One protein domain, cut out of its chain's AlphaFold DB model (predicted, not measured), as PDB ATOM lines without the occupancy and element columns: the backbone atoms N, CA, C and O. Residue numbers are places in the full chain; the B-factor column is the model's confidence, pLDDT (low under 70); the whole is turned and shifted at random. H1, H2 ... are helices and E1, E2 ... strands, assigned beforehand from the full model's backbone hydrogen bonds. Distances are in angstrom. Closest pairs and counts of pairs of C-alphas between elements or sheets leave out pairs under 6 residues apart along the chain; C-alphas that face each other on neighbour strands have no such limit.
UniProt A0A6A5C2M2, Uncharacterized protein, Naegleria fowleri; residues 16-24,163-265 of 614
ATOM      1  N   LEU A  16     205.697 138.872 133.666       63.22
ATOM      2  CA  LEU A  16     204.532 138.082 133.288       63.22
ATOM      3  C   LEU A  16     204.172 138.389 131.835       63.22
ATOM      4  O   LEU A  16     203.910 139.540 131.478       63.22
ATOM      5  N   LEU A  17     204.124 137.350 131.011       63.62
ATOM      6  CA  LEU A  17     203.538 137.435 129.681       63.62
ATOM      7  C   LEU A  17     202.044 137.112 129.761       63.62
ATOM      8  O   LEU A  17     201.691 136.039 130.249       63.62
ATOM      9  N   ILE A  18     201.196 138.013 129.268       68.12
ATOM     10  CA  ILE A  18     199.766 137.769 129.078       68.12
ATOM     11  C   ILE A  18     199.451 137.847 127.587       68.12
ATOM     12  O   ILE A  18     199.641 138.883 126.952       68.12
ATOM     13  N   ASP A  19     198.959 136.754 127.024       65.25
ATOM     14  CA  ASP A  19     198.458 136.722 125.652       65.25
ATOM     15  C   ASP A  19     196.931 136.739 125.658       65.25
ATOM     16  O   ASP A  19     196.321 135.993 126.425       65.25
ATOM     17  N   VAL A  20     196.347 137.604 124.823       70.25
ATOM     18  CA  VAL A  20     194.894 137.754 124.649       70.25
ATOM     19  C   VAL A  20     194.430 137.422 123.226       70.25
ATOM     20  O   VAL A  20     193.342 137.831 122.826       70.25
ATOM     21  N   ARG A  21     195.242 136.710 122.432       68.31
ATOM     22  CA  ARG A  21     194.871 136.269 121.076       68.31
ATOM     23  C   ARG A  21     193.593 135.429 121.045       68.31
ATOM     24  O   ARG A  21     193.278 134.658 121.946       68.31
ATOM     25  N   SER A  22     192.873 135.568 119.936       58.28
ATOM     26  CA  SER A  22     191.533 135.013 119.747       58.28
ATOM     27  C   SER A  22     191.474 133.622 119.082       58.28
ATOM     28  O   SER A  22     190.380 133.068 118.977       58.28
ATOM     29  N   SER A  23     192.593 133.009 118.657       53.75
ATOM     30  CA  SER A  23     192.585 131.632 118.122       53.75
ATOM     31  C   SER A  23     193.886 130.838 118.329       53.75
ATOM     32  O   SER A  23     194.984 131.382 118.229       53.75
ATOM     33  N   GLU A  24     193.776 129.512 118.508       44.28
ATOM     34  CA  GLU A  24     194.932 128.590 118.537       44.28
ATOM     35  C   GLU A  24     195.704 128.530 117.199       44.28
ATOM     36  O   GLU A  24     196.836 128.048 117.155       44.28
ATOM     37  N   ILE A 163     211.738 135.563 130.695       53.12
ATOM     38  CA  ILE A 163     210.351 135.430 131.143       53.12
ATOM     39  C   ILE A 163     210.314 134.230 132.088       53.12
ATOM     40  O   ILE A 163     210.717 133.132 131.710       53.12
ATOM     41  N   GLN A 164     209.905 134.459 133.334       52.25
ATOM     42  CA  GLN A 164     209.832 133.400 134.346       52.25
ATOM     43  C   GLN A 164     208.462 132.719 134.344       52.25
ATOM     44  O   GLN A 164     208.373 131.549 134.709       52.25
ATOM     45  N   TRP A 165     207.426 133.447 133.913       55.78
ATOM     46  CA  TRP A 165     206.030 133.027 133.931       55.78
ATOM     47  C   TRP A 165     205.292 133.587 132.713       55.78
ATOM     48  O   TRP A 165     205.448 134.759 132.362       55.78
ATOM     49  N   SER A 166     204.440 132.775 132.105       56.91
ATOM     50  CA  SER A 166     203.535 133.194 131.040       56.91
ATOM     51  C   SER A 166     202.169 132.550 131.257       56.91
ATOM     52  O   SER A 166     202.085 131.406 131.696       56.91
ATOM     53  N   ILE A 167     201.104 133.312 131.012       60.78
ATOM     54  CA  ILE A 167     199.714 132.910 131.238       60.78
ATOM     55  C   ILE A 167     198.920 133.253 129.978       60.78
ATOM     56  O   ILE A 167     198.983 134.381 129.485       60.78
ATOM     57  N   HIS A 168     198.153 132.293 129.462       60.72
ATOM     58  CA  HIS A 168     197.123 132.608 128.477       60.72
ATOM     59  C   HIS A 168     195.917 133.229 129.184       60.72
ATOM     60  O   HIS A 168     195.405 132.654 130.146       60.72
ATOM     61  N   PHE A 169     195.465 134.388 128.712       68.38
ATOM     62  CA  PHE A 169     194.287 135.073 129.228       68.38
ATOM     63  C   PHE A 169     193.277 135.186 128.098       68.38
ATOM     64  O   PHE A 169     193.331 136.091 127.265       68.38
ATOM     65  N   TYR A 170     192.345 134.244 128.055       70.81
ATOM     66  CA  TYR A 170     191.291 134.309 127.061       70.81
ATOM     67  C   TYR A 170     190.374 135.481 127.401       70.81
ATOM     68  O   TYR A 170     189.878 135.584 128.517       70.81
ATOM     69  N   LEU A 171     190.148 136.380 126.448       74.69
ATOM     70  CA  LEU A 171     189.171 137.451 126.606       74.69
ATOM     71  C   LEU A 171     188.070 137.254 125.554       74.69
ATOM     72  O   LEU A 171     188.281 137.596 124.385       74.69
ATOM     73  N   PRO A 172     186.929 136.646 125.927       75.31
ATOM     74  CA  PRO A 172     185.770 136.518 125.049       75.31
ATOM     75  C   PRO A 172     185.257 137.885 124.583       75.31
ATOM     76  O   PRO A 172     185.185 138.815 125.388       75.31
ATOM     77  N   ASP A 173     184.832 137.999 123.319       79.50
ATOM     78  CA  ASP A 173     184.293 139.257 122.772       79.50
ATOM     79  C   ASP A 173     183.110 139.777 123.599       79.50
ATOM     80  O   ASP A 173     183.066 140.965 123.913       79.50
ATOM     81  N   TYR A 174     182.233 138.881 124.076       79.00
ATOM     82  CA  TYR A 174     181.058 139.264 124.863       79.00
ATOM     83  C   TYR A 174     181.406 140.070 126.128       79.00
ATOM     84  O   TYR A 174     180.605 140.902 126.542       79.00
ATOM     85  N   ILE A 175     182.582 139.877 126.741       79.69
ATOM     86  CA  ILE A 175     182.992 140.652 127.927       79.69
ATOM     87  C   ILE A 175     183.313 142.103 127.547       79.69
ATOM     88  O   ILE A 175     182.994 143.020 128.299       79.69
ATOM     89  N   ILE A 176     183.899 142.316 126.368       80.62
ATOM     90  CA  ILE A 176     184.213 143.645 125.828       80.62
ATOM     91  C   ILE A 176     182.945 144.328 125.298       80.62
ATOM     92  O   ILE A 176     182.796 145.537 125.445       80.62
ATOM     93  N   GLU A 177     182.017 143.561 124.722       82.44
ATOM     94  CA  GLU A 177     180.710 144.056 124.269       82.44
ATOM     95  C   GLU A 177     179.817 144.499 125.442       82.44
ATOM     96  O   GLU A 177     179.127 145.508 125.331       82.44
ATOM     97  N   HIS A 178     179.843 143.774 126.569       84.06
ATOM     98  CA  HIS A 178     179.063 144.111 127.769       84.06
ATOM     99  C   HIS A 178     179.755 145.125 128.692       84.06
ATOM    100  O   HIS A 178     179.083 145.734 129.521       84.06
ATOM    101  N   ILE A 179     181.079 145.285 128.591       85.75
ATOM    102  CA  ILE A 179     181.860 146.273 129.349       85.75
ATOM    103  C   ILE A 179     182.877 146.929 128.396       85.75
ATOM    104  O   ILE A 179     184.040 146.511 128.358       85.75
ATOM    105  N   PRO A 180     182.475 147.951 127.616       87.06
ATOM    106  CA  PRO A 180     183.373 148.677 126.719       87.06
ATOM    107  C   PRO A 180     184.585 149.278 127.443       87.06
ATOM    108  O   PRO A 180     184.513 149.638 128.617       87.06
ATOM    109  N   VAL A 181     185.710 149.442 126.734       87.38
ATOM    110  CA  VAL A 181     186.986 149.931 127.309       87.38
ATOM    111  C   VAL A 181     186.824 151.268 128.044       87.38
ATOM    112  O   VAL A 181     187.412 151.459 129.109       87.38
ATOM    113  N   ASP A 182     186.006 152.169 127.498       88.44
ATOM    114  CA  ASP A 182     185.756 153.504 128.053       88.44
ATOM    115  C   ASP A 182     184.901 153.473 129.333       88.44
ATOM    116  O   ASP A 182     184.996 154.376 130.166       88.44
ATOM    117  N   GLU A 183     184.120 152.407 129.540       90.38
ATOM    118  CA  GLU A 183     183.347 152.188 130.766       90.38
ATOM    119  C   GLU A 183     184.191 151.575 131.893       90.38
ATOM    120  O   GLU A 183     183.793 151.643 133.056       90.38
ATOM    121  N   VAL A 184     185.375 151.019 131.604       90.88
ATOM    122  CA  VAL A 184     186.278 150.470 132.630       90.88
ATOM    123  C   VAL A 184     186.899 151.615 133.447       90.88
ATOM    124  O   VAL A 184     187.702 152.423 132.957       90.88
ATOM    125  N   ASN A 185     186.519 151.694 134.723       92.56
ATOM    126  CA  ASN A 185     186.777 152.818 135.624       92.56
ATOM    127  C   ASN A 185     187.086 152.352 137.067       92.56
ATOM    128  O   ASN A 185     187.121 151.160 137.361       92.56
ATOM    129  N   LYS A 186     187.362 153.287 137.988       89.94
ATOM    130  CA  LYS A 186     187.760 152.948 139.372       89.94
ATOM    131  C   LYS A 186     186.646 152.314 140.209       89.94
ATOM    132  O   LYS A 186     186.957 151.576 141.141       89.94
ATOM    133  N   ASP A 187     185.392 152.583 139.878       90.75
ATOM    134  CA  ASP A 187     184.230 152.164 140.659       90.75
ATOM    135  C   ASP A 187     183.787 150.741 140.274       90.75
ATOM    136  O   ASP A 187     183.278 150.004 141.117       90.75
ATOM    137  N   ASN A 188     184.046 150.312 139.028       90.75
ATOM    138  CA  ASN A 188     183.755 148.953 138.554       90.75
ATOM    139  C   ASN A 188     184.975 148.015 138.447       90.75
ATOM    140  O   ASN A 188     184.769 146.800 138.436       90.75
ATOM    141  N   VAL A 189     186.227 148.502 138.441       88.75
ATOM    142  CA  VAL A 189     187.419 147.638 138.262       88.75
ATOM    143  C   VAL A 189     187.506 146.497 139.285       88.75
ATOM    144  O   VAL A 189     187.862 145.381 138.917       88.75
ATOM    145  N   LEU A 190     187.127 146.721 140.548       85.00
ATOM    146  CA  LEU A 190     187.132 145.663 141.570       85.00
ATOM    147  C   LEU A 190     186.104 144.565 141.265       85.00
ATOM    148  O   LEU A 190     186.406 143.384 141.425       85.00
ATOM    149  N   SER A 191     184.927 144.938 140.758       85.88
ATOM    150  CA  SER A 191     183.898 143.997 140.303       85.88
ATOM    151  C   SER A 191     184.319 143.256 139.031       85.88
ATOM    152  O   SER A 191     183.993 142.084 138.882       85.88
ATOM    153  N   ILE A 192     185.083 143.901 138.142       86.25
ATOM    154  CA  ILE A 192     185.644 143.286 136.927       86.25
ATOM    155  C   ILE A 192     186.740 142.272 137.286       86.25
ATOM    156  O   ILE A 192     186.719 141.150 136.785       86.25
ATOM    157  N   ILE A 193     187.655 142.609 138.201       80.25
ATOM    158  CA  ILE A 193     188.661 141.664 138.720       80.25
ATOM    159  C   ILE A 193     187.967 140.502 139.427       80.25
ATOM    160  O   ILE A 193     188.275 139.351 139.134       80.25
ATOM    161  N   HIS A 194     186.980 140.778 140.285       79.25
ATOM    162  CA  HIS A 194     186.197 139.729 140.930       79.25
ATOM    163  C   HIS A 194     185.443 138.868 139.907       79.25
ATOM    164  O   HIS A 194     185.388 137.658 140.069       79.25
ATOM    165  N   MET A 195     184.889 139.426 138.827       81.25
ATOM    166  CA  MET A 195     184.292 138.652 137.729       81.25
ATOM    167  C   MET A 195     185.327 137.719 137.080       81.25
ATOM    168  O   MET A 195     185.036 136.545 136.865       81.25
ATOM    169  N   ILE A 196     186.545 138.196 136.822       75.88
ATOM    170  CA  ILE A 196     187.633 137.384 136.257       75.88
ATOM    171  C   ILE A 196     188.097 136.294 137.243       75.88
ATOM    172  O   ILE A 196     188.314 135.159 136.836       75.88
ATOM    173  N   GLU A 197     188.207 136.596 138.540       70.88
ATOM    174  CA  GLU A 197     188.544 135.618 139.591       70.88
ATOM    175  C   GLU A 197     187.369 134.660 139.912       70.88
ATOM    176  O   GLU A 197     187.578 133.535 140.377       70.88
ATOM    177  N   SER A 198     186.117 135.060 139.654       68.19
ATOM    178  CA  SER A 198     184.897 134.283 139.950       68.19
ATOM    179  C   SER A 198     184.368 133.461 138.769       68.19
ATOM    180  O   SER A 198     183.712 132.448 139.015       68.19
ATOM    181  N   THR A 199     184.757 133.754 137.528       66.56
ATOM    182  CA  THR A 199     184.424 132.953 136.333       66.56
ATOM    183  C   THR A 199     185.576 132.038 135.905       66.56
ATOM    184  O   THR A 199     186.737 132.323 136.173       66.56
ATOM    185  N   ASN A 200     185.270 130.931 135.219       62.88
ATOM    186  CA  ASN A 200     186.277 130.109 134.523       62.88
ATOM    187  C   ASN A 200     186.485 130.574 133.062       62.88
ATOM    188  O   ASN A 200     187.123 129.881 132.279       62.88
ATOM    189  N   THR A 201     185.889 131.702 132.651       66.06
ATOM    190  CA  THR A 201     185.794 132.084 131.230       66.06
ATOM    191  C   THR A 201     187.014 132.837 130.716       66.06
ATOM    192  O   THR A 201     187.249 132.822 129.512       66.06
ATOM    193  N   CYS A 202     187.787 133.472 131.603       65.25
ATOM    194  CA  CYS A 202     189.021 134.175 131.232       65.25
ATOM    195  C   CYS A 202     190.293 133.395 131.598       65.25
ATOM    196  O   CYS A 202     191.322 133.505 130.931       65.25
ATOM    197  N   ILE A 203     190.217 132.625 132.687       63.53
ATOM    198  CA  ILE A 203     191.314 131.887 133.314       63.53
ATOM    199  C   ILE A 203     190.748 130.543 133.783       63.53
ATOM    200  O   ILE A 203     189.738 130.516 134.492       63.53
ATOM    201  N   ASP A 204     191.389 129.429 133.420       57.88
ATOM    202  CA  ASP A 204     190.915 128.106 133.830       57.88
ATOM    203  C   ASP A 204     191.265 127.808 135.296       57.88
ATOM    204  O   ASP A 204     192.412 127.546 135.673       57.88
ATOM    205  N   LYS A 205     190.247 127.814 136.154       56.62
ATOM    206  CA  LYS A 205     190.432 127.554 137.579       56.62
ATOM    207  C   LYS A 205     190.777 126.107 137.915       56.62
ATOM    208  O   LYS A 205     191.232 125.898 139.033       56.62
ATOM    209  N   GLU A 206     190.610 125.128 137.026       52.81
ATOM    210  CA  GLU A 206     191.155 123.781 137.248       52.81
ATOM    211  C   GLU A 206     192.684 123.872 137.426       52.81
ATOM    212  O   GLU A 206     193.220 123.402 138.433       52.81
ATOM    213  N   LEU A 207     193.363 124.588 136.517       48.59
ATOM    214  CA  LEU A 207     194.812 124.822 136.542       48.59
ATOM    215  C   LEU A 207     195.252 125.774 137.669       48.59
ATOM    216  O   LEU A 207     196.283 125.549 138.306       48.59
ATOM    217  N   TYR A 208     194.483 126.834 137.943       51.34
ATOM    218  CA  TYR A 208     194.896 127.913 138.857       51.34
ATOM    219  C   TYR A 208     194.268 127.867 140.267       51.34
ATOM    220  O   TYR A 208     194.492 128.786 141.061       51.34
ATOM    221  N   ARG A 209     193.553 126.782 140.608       41.84
ATOM    222  CA  ARG A 209     192.635 126.563 141.761       41.84
ATOM    223  C   ARG A 209     193.089 126.990 143.164       41.84
ATOM    224  O   ARG A 209     192.265 127.079 144.067       41.84
ATOM    225  N   THR A 210     194.384 127.217 143.372       41.59
ATOM    226  CA  THR A 210     194.977 127.653 144.655       41.59
ATOM    227  C   THR A 210     196.010 128.779 144.510       41.59
ATOM    228  O   THR A 210     196.647 129.159 145.494       41.59
ATOM    229  N   ARG A 211     196.238 129.301 143.293       45.00
ATOM    230  CA  ARG A 211     197.470 130.043 142.967       45.00
ATOM    231  C   ARG A 211     197.272 131.409 142.336       45.00
ATOM    232  O   ARG A 211     197.950 132.335 142.787       45.00
ATOM    233  N   PHE A 212     196.377 131.564 141.359       47.69
ATOM    234  CA  PHE A 212     196.164 132.860 140.707       47.69
ATOM    235  C   PHE A 212     195.159 133.717 141.485       47.69
ATOM    236  O   PHE A 212     193.985 133.809 141.149       47.69
ATOM    237  N   ALA A 213     195.652 134.353 142.546       52.59
ATOM    238  CA  ALA A 213     195.128 135.652 142.949       52.59
ATOM    239  C   ALA A 213     195.867 136.724 142.139       52.59
ATOM    240  O   ALA A 213     197.066 136.556 141.879       52.59
ATOM    241  N   TRP A 214     195.217 137.847 141.819       50.19
ATOM    242  CA  TRP A 214     195.898 139.007 141.228       50.19
ATOM    243  C   TRP A 214     196.844 139.658 142.262       50.19
ATOM    244  O   TRP A 214     196.510 140.657 142.905       50.19
ATOM    245  N   ARG A 215     198.022 139.048 142.458       53.84
ATOM    246  CA  ARG A 215     199.161 139.560 143.241       53.84
ATOM    247  C   ARG A 215     199.871 140.670 142.454       53.84
ATOM    248  O   ARG A 215     199.647 140.814 141.262       53.84
ATOM    249  N   LYS A 216     200.747 141.440 143.109       52.78
ATOM    250  CA  LYS A 216     201.488 142.563 142.495       52.78
ATOM    251  C   LYS A 216     202.300 142.127 141.262       52.78
ATOM    252  O   LYS A 216     203.412 141.620 141.417       52.78
ATOM    253  N   MET A 217     201.768 142.333 140.054       59.72
ATOM    254  CA  MET A 217     202.426 141.944 138.802       59.72
ATOM    255  C   MET A 217     203.401 143.048 138.387       59.72
ATOM    256  O   MET A 217     203.072 144.020 137.711       59.72
ATOM    257  N   SER A 218     204.627 142.944 138.884       58.56
ATOM    258  CA  SER A 218     205.610 144.024 138.807       58.56
ATOM    259  C   SER A 218     205.992 144.443 137.384       58.56
ATOM    260  O   SER A 218     206.164 145.635 137.140       58.56
ATOM    261  N   ASN A 219     206.071 143.490 136.453       68.00
ATOM    262  CA  ASN A 219     206.235 143.744 135.024       68.00
ATOM    263  C   ASN A 219     205.233 142.869 134.253       68.00
ATOM    264  O   ASN A 219     205.236 141.650 134.438       68.00
ATOM    265  N   VAL A 220     204.422 143.456 133.372       71.94
ATOM    266  CA  VAL A 220     203.456 142.727 132.529       71.94
ATOM    267  C   VAL A 220     203.627 143.125 131.067       71.94
ATOM    268  O   VAL A 220     203.692 144.312 130.750       71.94
ATOM    269  N   VAL A 221     203.665 142.139 130.171       74.88
ATOM    270  CA  VAL A 221     203.610 142.337 128.714       74.88
ATOM    271  C   VAL A 221     202.302 141.749 128.203       74.88
ATOM    272  O   VAL A 221     202.090 140.549 128.346       74.88
ATOM    273  N   VAL A 222     201.452 142.572 127.589       77.00
ATOM    274  CA  VAL A 222     200.203 142.124 126.955       77.00
ATOM    275  C   VAL A 222     200.399 141.996 125.438       77.00
ATOM    276  O   VAL A 222     200.792 142.963 124.779       77.00
ATOM    277  N   ILE A 223     200.139 140.817 124.871       72.62
ATOM    278  CA  ILE A 223     200.255 140.535 123.427       72.62
ATOM    279  C   ILE A 223     198.880 140.553 122.756       72.62
ATOM    280  O   ILE A 223     197.953 139.906 123.233       72.62
ATOM    281  N   GLY A 224     198.787 141.215 121.599       71.06
ATOM    282  CA  GLY A 224     197.764 140.942 120.586       71.06
ATOM    283  C   GLY A 224     198.407 140.396 119.307       71.06
ATOM    284  O   GLY A 224     199.512 140.803 118.948       71.06
ATOM    285  N   GLY A 225     197.732 139.477 118.611       64.06
ATOM    286  CA  GLY A 225     198.219 138.901 117.349       64.06
ATOM    287  C   GLY A 225     197.756 139.668 116.111       64.06
ATOM    288  O   GLY A 225     198.406 139.632 115.070       64.06
ATOM    289  N   SER A 226     196.637 140.378 116.224       68.06
ATOM    290  CA  SER A 226     195.949 141.047 115.126       68.06
ATOM    291  C   SER A 226     195.345 142.384 115.565       68.06
ATOM    292  O   SER A 226     195.175 142.654 116.755       68.06
ATOM    293  N   ALA A 227     194.907 143.193 114.596       68.00
ATOM    294  CA  ALA A 227     194.124 144.403 114.869       68.00
ATOM    295  C   ALA A 227     192.786 144.120 115.594       68.00
ATOM    296  O   ALA A 227     192.231 145.017 116.221       68.00
ATOM    297  N   ARG A 228     192.272 142.879 115.561       68.75
ATOM    298  CA  ARG A 228     191.067 142.477 116.318       68.75
ATOM    299  C   ARG A 228     191.355 142.282 117.806       68.75
ATOM    300  O   ARG A 228     190.470 142.473 118.635       68.75
ATOM    301  N   ASP A 229     192.594 141.940 118.150       76.38
ATOM    302  CA  ASP A 229     193.020 141.804 119.540       76.38
ATOM    303  C   ASP A 229     193.411 143.165 120.146       76.38
ATOM    304  O   ASP A 229     193.567 143.269 121.356       76.38
ATOM    305  N   GLU A 230     193.523 144.241 119.355       80.12
ATOM    306  CA  GLU A 230     193.895 145.571 119.859       80.12
ATOM    307  C   GLU A 230     192.914 146.082 120.929       80.12
ATOM    308  O   GLU A 230     193.340 146.616 121.956       80.12
ATOM    309  N   THR A 231     191.609 145.852 120.745       82.94
ATOM    310  CA  THR A 231     190.580 146.173 121.747       82.94
ATOM    311  C   THR A 231     190.742 145.328 123.011       82.94
ATOM    312  O   THR A 231     190.621 145.864 124.110       82.94
ATOM    313  N   ARG A 232     191.095 144.040 122.883       85.38
ATOM    314  CA  ARG A 232     191.376 143.140 124.019       85.38
ATOM    315  C   ARG A 232     192.591 143.609 124.818       85.38
ATOM    316  O   ARG A 232     192.523 143.712 126.041       85.38
ATOM    317  N   VAL A 233     193.676 143.962 124.122       84.44
ATOM    318  CA  VAL A 233     194.902 144.513 124.718       84.44
ATOM    319  C   VAL A 233     194.592 145.818 125.453       84.44
ATOM    320  O   VAL A 233     194.983 145.967 126.607       84.44
ATOM    321  N   LYS A 234     193.851 146.745 124.828       87.00
ATOM    322  CA  LYS A 234     193.423 148.013 125.446       87.00
ATOM    323  C   LYS A 234     192.543 147.796 126.682       87.00
ATOM    324  O   LYS A 234     192.783 148.436 127.703       87.00
ATOM    325  N   TRP A 235     191.576 146.881 126.611       90.19
ATOM    326  CA  TRP A 235     190.680 146.538 127.719       90.19
ATOM    327  C   TRP A 235     191.451 145.993 128.926       90.19
ATOM    328  O   TRP A 235     191.353 146.530 130.028       90.19
ATOM    329  N   LEU A 236     192.294 144.978 128.712       85.94
ATOM    330  CA  LEU A 236     193.077 144.372 129.786       85.94
ATOM    331  C   LEU A 236     194.115 145.350 130.357       85.94
ATOM    332  O   LEU A 236     194.276 145.431 131.573       85.94
ATOM    333  N   LEU A 237     194.774 146.143 129.504       86.25
ATOM    334  CA  LEU A 237     195.692 147.200 129.936       86.25
ATOM    335  C   LEU A 237     194.978 148.231 130.824       86.25
ATOM    336  O   LEU A 237     195.539 148.670 131.826       86.25
ATOM    337  N   ARG A 238     193.731 148.585 130.497       89.50
ATOM    338  CA  ARG A 238     192.909 149.510 131.284       89.50
ATOM    339  C   ARG A 238     192.547 148.937 132.660       89.50
ATOM    340  O   ARG A 238     192.659 149.661 133.648       89.50
ATOM    341  N   VAL A 239     192.200 147.649 132.750       88.31
ATOM    342  CA  VAL A 239     192.002 146.944 134.036       88.31
ATOM    343  C   VAL A 239     193.302 146.920 134.857       88.31
ATOM    344  O   VAL A 239     193.294 147.317 136.022       88.31
ATOM    345  N   LEU A 240     194.431 146.546 134.239       84.88
ATOM    346  CA  LEU A 240     195.761 146.498 134.869       84.88
ATOM    347  C   LEU A 240     196.230 147.866 135.408       84.88
ATOM    348  O   LEU A 240     196.840 147.938 136.473       84.88
ATOM    349  N   GLN A 241     195.928 148.957 134.699       86.31
ATOM    350  CA  GLN A 241     196.208 150.325 135.155       86.31
ATOM    351  C   GLN A 241     195.347 150.733 136.359       86.31
ATOM    352  O   GLN A 241     195.816 151.448 137.245       86.31
ATOM    353  N   LEU A 242     194.080 150.316 136.382       87.94
ATOM    354  CA  LEU A 242     193.114 150.725 137.403       87.94
ATOM    355  C   LEU A 242     193.203 149.903 138.694       87.94
ATOM    356  O   LEU A 242     192.861 150.432 139.750       87.94
ATOM    357  N   GLU A 243     193.700 148.661 138.651       84.81
ATOM    358  CA  GLU A 243     193.891 147.854 139.865       84.81
ATOM    359  C   GLU A 243     195.000 148.377 140.796       84.81
ATOM    360  O   GLU A 243     195.030 148.028 141.976       84.81
ATOM    361  N   GLY A 244     195.944 149.169 140.272       74.75
ATOM    362  CA  GLY A 244     197.062 149.744 141.029       74.75
ATOM    363  C   GLY A 244     198.086 148.743 141.592       74.75
ATOM    364  O   GLY A 244     198.971 149.154 142.345       74.75
ATOM    365  N   LYS A 245     197.991 147.444 141.267       71.19
ATOM    366  CA  LYS A 245     198.941 146.405 141.722       71.19
ATOM    367  C   LYS A 245     200.054 146.111 140.717       71.19
ATOM    368  O   LYS A 245     201.083 145.557 141.113       71.19
ATOM    369  N   SER A 246     199.835 146.451 139.451       73.12
ATOM    370  CA  SER A 246     200.775 146.245 138.355       73.12
ATOM    371  C   SER A 246     201.529 147.540 138.043       73.12
ATOM    372  O   SER A 246     200.923 148.608 137.985       73.12
ATOM    373  N   TYR A 247     202.857 147.461 137.900       65.94
ATOM    374  CA  TYR A 247     203.729 148.649 137.919       65.94
ATOM    375  C   TYR A 247     204.238 149.036 136.527       65.94
ATOM    376  O   TYR A 247     203.970 150.141 136.065       65.94
ATOM    377  N   ASN A 248     204.947 148.132 135.843       70.62
ATOM    378  CA  ASN A 248     205.416 148.360 134.477       70.62
ATOM    379  C   ASN A 248     204.556 147.552 133.502       70.62
ATOM    380  O   ASN A 248     204.570 146.320 133.530       70.62
ATOM    381  N   LEU A 249     203.809 148.251 132.649       73.62
ATOM    382  CA  LEU A 249     202.894 147.659 131.676       73.62
ATOM    383  C   LEU A 249     203.401 147.932 130.257       73.62
ATOM    384  O   LEU A 249     203.629 149.082 129.883       73.62
ATOM    385  N   TYR A 250     203.551 146.872 129.470       77.00
ATOM    386  CA  TYR A 250     204.034 146.908 128.091       77.00
ATOM    387  C   TYR A 250     203.042 146.210 127.159       77.00
ATOM    388  O   TYR A 250     202.313 145.310 127.578       77.00
ATOM    389  N   THR A 251     203.051 146.577 125.879       75.31
ATOM    390  CA  THR A 251     202.185 145.971 124.861       75.31
ATOM    391  C   THR A 251     202.963 145.567 123.611       75.31
ATOM    392  O   THR A 251     203.919 146.229 123.202       75.31
ATOM    393  N   LEU A 252     202.536 144.475 122.976       70.44
ATOM    394  CA  LEU A 252     203.045 144.015 121.684       70.44
ATOM    395  C   LEU A 252     201.885 143.963 120.684       70.44
ATOM    396  O   LEU A 252     201.013 143.104 120.776       70.44
ATOM    397  N   HIS A 253     201.879 144.920 119.751       63.81
ATOM    398  CA  HIS A 253     200.777 145.185 118.811       63.81
ATOM    399  C   HIS A 253     201.034 144.709 117.365       63.81
ATOM    400  O   HIS A 253     200.262 145.035 116.469       63.81
ATOM    401  N   SER A 254     202.142 144.014 117.093       62.09
ATOM    402  CA  SER A 254     202.548 143.651 115.725       62.09
ATOM    403  C   SER A 254     203.101 142.225 115.664       62.09
ATOM    404  O   SER A 254     203.984 141.910 116.469       62.09
ATOM    405  N   PRO A 255     202.695 141.398 114.677       59.44
ATOM    406  CA  PRO A 255     203.291 140.084 114.427       59.44
ATOM    407  C   PRO A 255     204.809 140.126 114.226       59.44
ATOM    408  O   PRO A 255     205.510 139.211 114.648       59.44
ATOM    409  N   LEU A 256     205.345 141.206 113.642       54.97
ATOM    410  CA  LEU A 256     206.794 141.383 113.494       54.97
ATOM    411  C   LEU A 256     207.468 141.601 114.853       54.97
ATOM    412  O   LEU A 256     208.524 141.027 115.109       54.97
ATOM    413  N   ASN A 257     206.852 142.379 115.745       63.88
ATOM    414  CA  ASN A 257     207.367 142.573 117.101       63.88
ATOM    415  C   ASN A 257     207.247 141.279 117.917       63.88
ATOM    416  O   ASN A 257     208.155 140.966 118.679       63.88
ATOM    417  N   TYR A 258     206.175 140.509 117.714       62.00
ATOM    418  CA  TYR A 258     205.988 139.193 118.321       62.00
ATOM    419  C   TYR A 258     207.044 138.183 117.841       62.00
ATOM    420  O   TYR A 258     207.679 137.556 118.676       62.00
ATOM    421  N   GLY A 259     207.345 138.097 116.541       59.03
ATOM    422  CA  GLY A 259     208.399 137.212 116.024       59.03
ATOM    423  C   GLY A 259     209.802 137.549 116.555       59.03
ATOM    424  O   GLY A 259     210.554 136.653 116.939       59.03
ATOM    425  N   HIS A 260     210.147 138.838 116.671       61.62
ATOM    426  CA  HIS A 260     211.395 139.258 117.329       61.62
ATOM    427  C   HIS A 260     211.380 138.982 118.843       61.62
ATOM    428  O   HIS A 260     212.421 138.677 119.427       61.62
ATOM    429  N   PHE A 261     210.214 139.077 119.488       63.25
ATOM    430  CA  PHE A 261     210.037 138.749 120.899       63.25
ATOM    431  C   PHE A 261     210.167 137.241 121.148       63.25
ATOM    432  O   PHE A 261     210.892 136.859 122.057       63.25
ATOM    433  N   GLU A 262     209.579 136.380 120.313       57.50
ATOM    434  CA  GLU A 262     209.776 134.926 120.364       57.50
ATOM    435  C   GLU A 262     211.237 134.546 120.097       57.50
ATOM    436  O   GLU A 262     211.793 133.744 120.838       57.50
ATOM    437  N   ALA A 263     211.906 135.160 119.115       59.34
ATOM    438  CA  ALA A 263     213.327 134.903 118.861       59.34
ATOM    439  C   ALA A 263     214.231 135.299 120.047       59.34
ATOM    440  O   ALA A 263     215.239 134.644 120.311       59.34
ATOM    441  N   LYS A 264     213.870 136.358 120.787       58.56
ATOM    442  CA  LYS A 264     214.588 136.819 121.990       58.56
ATOM    443  C   LYS A 264     214.193 136.052 123.262       58.56
ATOM    444  O   LYS A 264     214.997 135.924 124.184       58.56
ATOM    445  N   TYR A 265     212.965 135.548 123.313       59.38
ATOM    446  CA  TYR A 265     212.361 134.847 124.441       59.38
ATOM    447  C   TYR A 265     211.662 133.560 123.950       59.38
ATOM    448  O   TYR A 265     210.436 133.451 124.055       59.38
TER     449      TYR A 265
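What this domain is: This is residues 16 to 24 and 163 to 265 of the 614 residues of an uncharacterized protein of Naegleria fowleri (UniProt A0A6A5C2M2). A small, twisted parallel sheet of four strands forms a wall, with H4, the longest helix, running along one face over E3. H1 and H2 lie beyond H4, away from the sheet, H3 sits among the loops between H2 and E3 and touches no helix, and H5 is set off at another end, only grazing the sheet. The printed part has 112 residues, with five named helices and four named strands in the order E1 E2 H1 H2 H3 E3 H4 E4 H5; the sheet's order is E2 E1 E3 E4. The class is mixed, helices and strands, and the whole is compact, with a radius of gyration of the C-alphas of 13.6 A and spans of 38 by 30 by 27 A.

Where its parts are: Begin with the sheet: find C-alpha 16 at (204.532, 138.082, 133.288), where E1, residues 16 to 19, starts its 9.9 A. Look next for E2, residues 165 to 168, 10.5 A; E3, residues 219 to 223, 13.4 A; and E4, residues 248 to 252, 13.7 A. H4, residues 230 to 242, runs 18.3 A from C-alpha 230 at (193.895, 145.571, 119.859). The other helices are H1, residues 173 to 178, 8.7 A; H2, residues 189 to 198, 13.7 A; H3, residues 205 to 208, 4.7 A; and H5, residues 255 to 264, 14.0 A, ending at C-alpha 264, (214.588, 136.819, 121.990).

How they stand to each other: In the sheet, look for N 167 and O 17, 2.9 A, between E2 and E1; N 18 and O 221, 2.8 A, between E1 and E3; and N 250 and O 220, 2.9 A, between E3 and E4. H4 on one face makes two layers, a helix over a sheet, at a height over the sheet of 9.6 A. It runs along the strands, at 5 degrees to E3 on the local plane; the closest C-alphas of the two are those of Val 222 and Val 233, 6.2 A. E3, H4 and E4 form a strand-helix-strand unit, two parallel neighbour strands with a helix between, whose crossover is right-handed. With residues 239 to 242 alone H4 touches H2, closest at the C-alphas of Val 189 and Val 239, 6.3 A. With residues 231 to 235 alone it only just touches H1, with 3 pairs of C-alphas within 8 A, closest at Ile 176 and Trp 235, 7.3 A. H3 touches no helix, and H5 only grazes the sheet with residues 255 to 261. Each O i to N i+4 pair is within hydrogen-bond range in H1, H2, H4 and H5; H3 is too short for such a pair, and its one O i to N i+3 pair is not within range.

The domain as a whole: The two farthest C-alphas, those of Asp 187 and Ala 263, are 40.2 A apart. Residues 25 to 162 are not printed; C-alphas 24 and 163 stand 21.1 A apart across the cut. Of the links that are printed whole, none is long. The mean pLDDT of the printed part is 70.4, and 55 residues are under 70, among them 198 to 219 and 253 to 265.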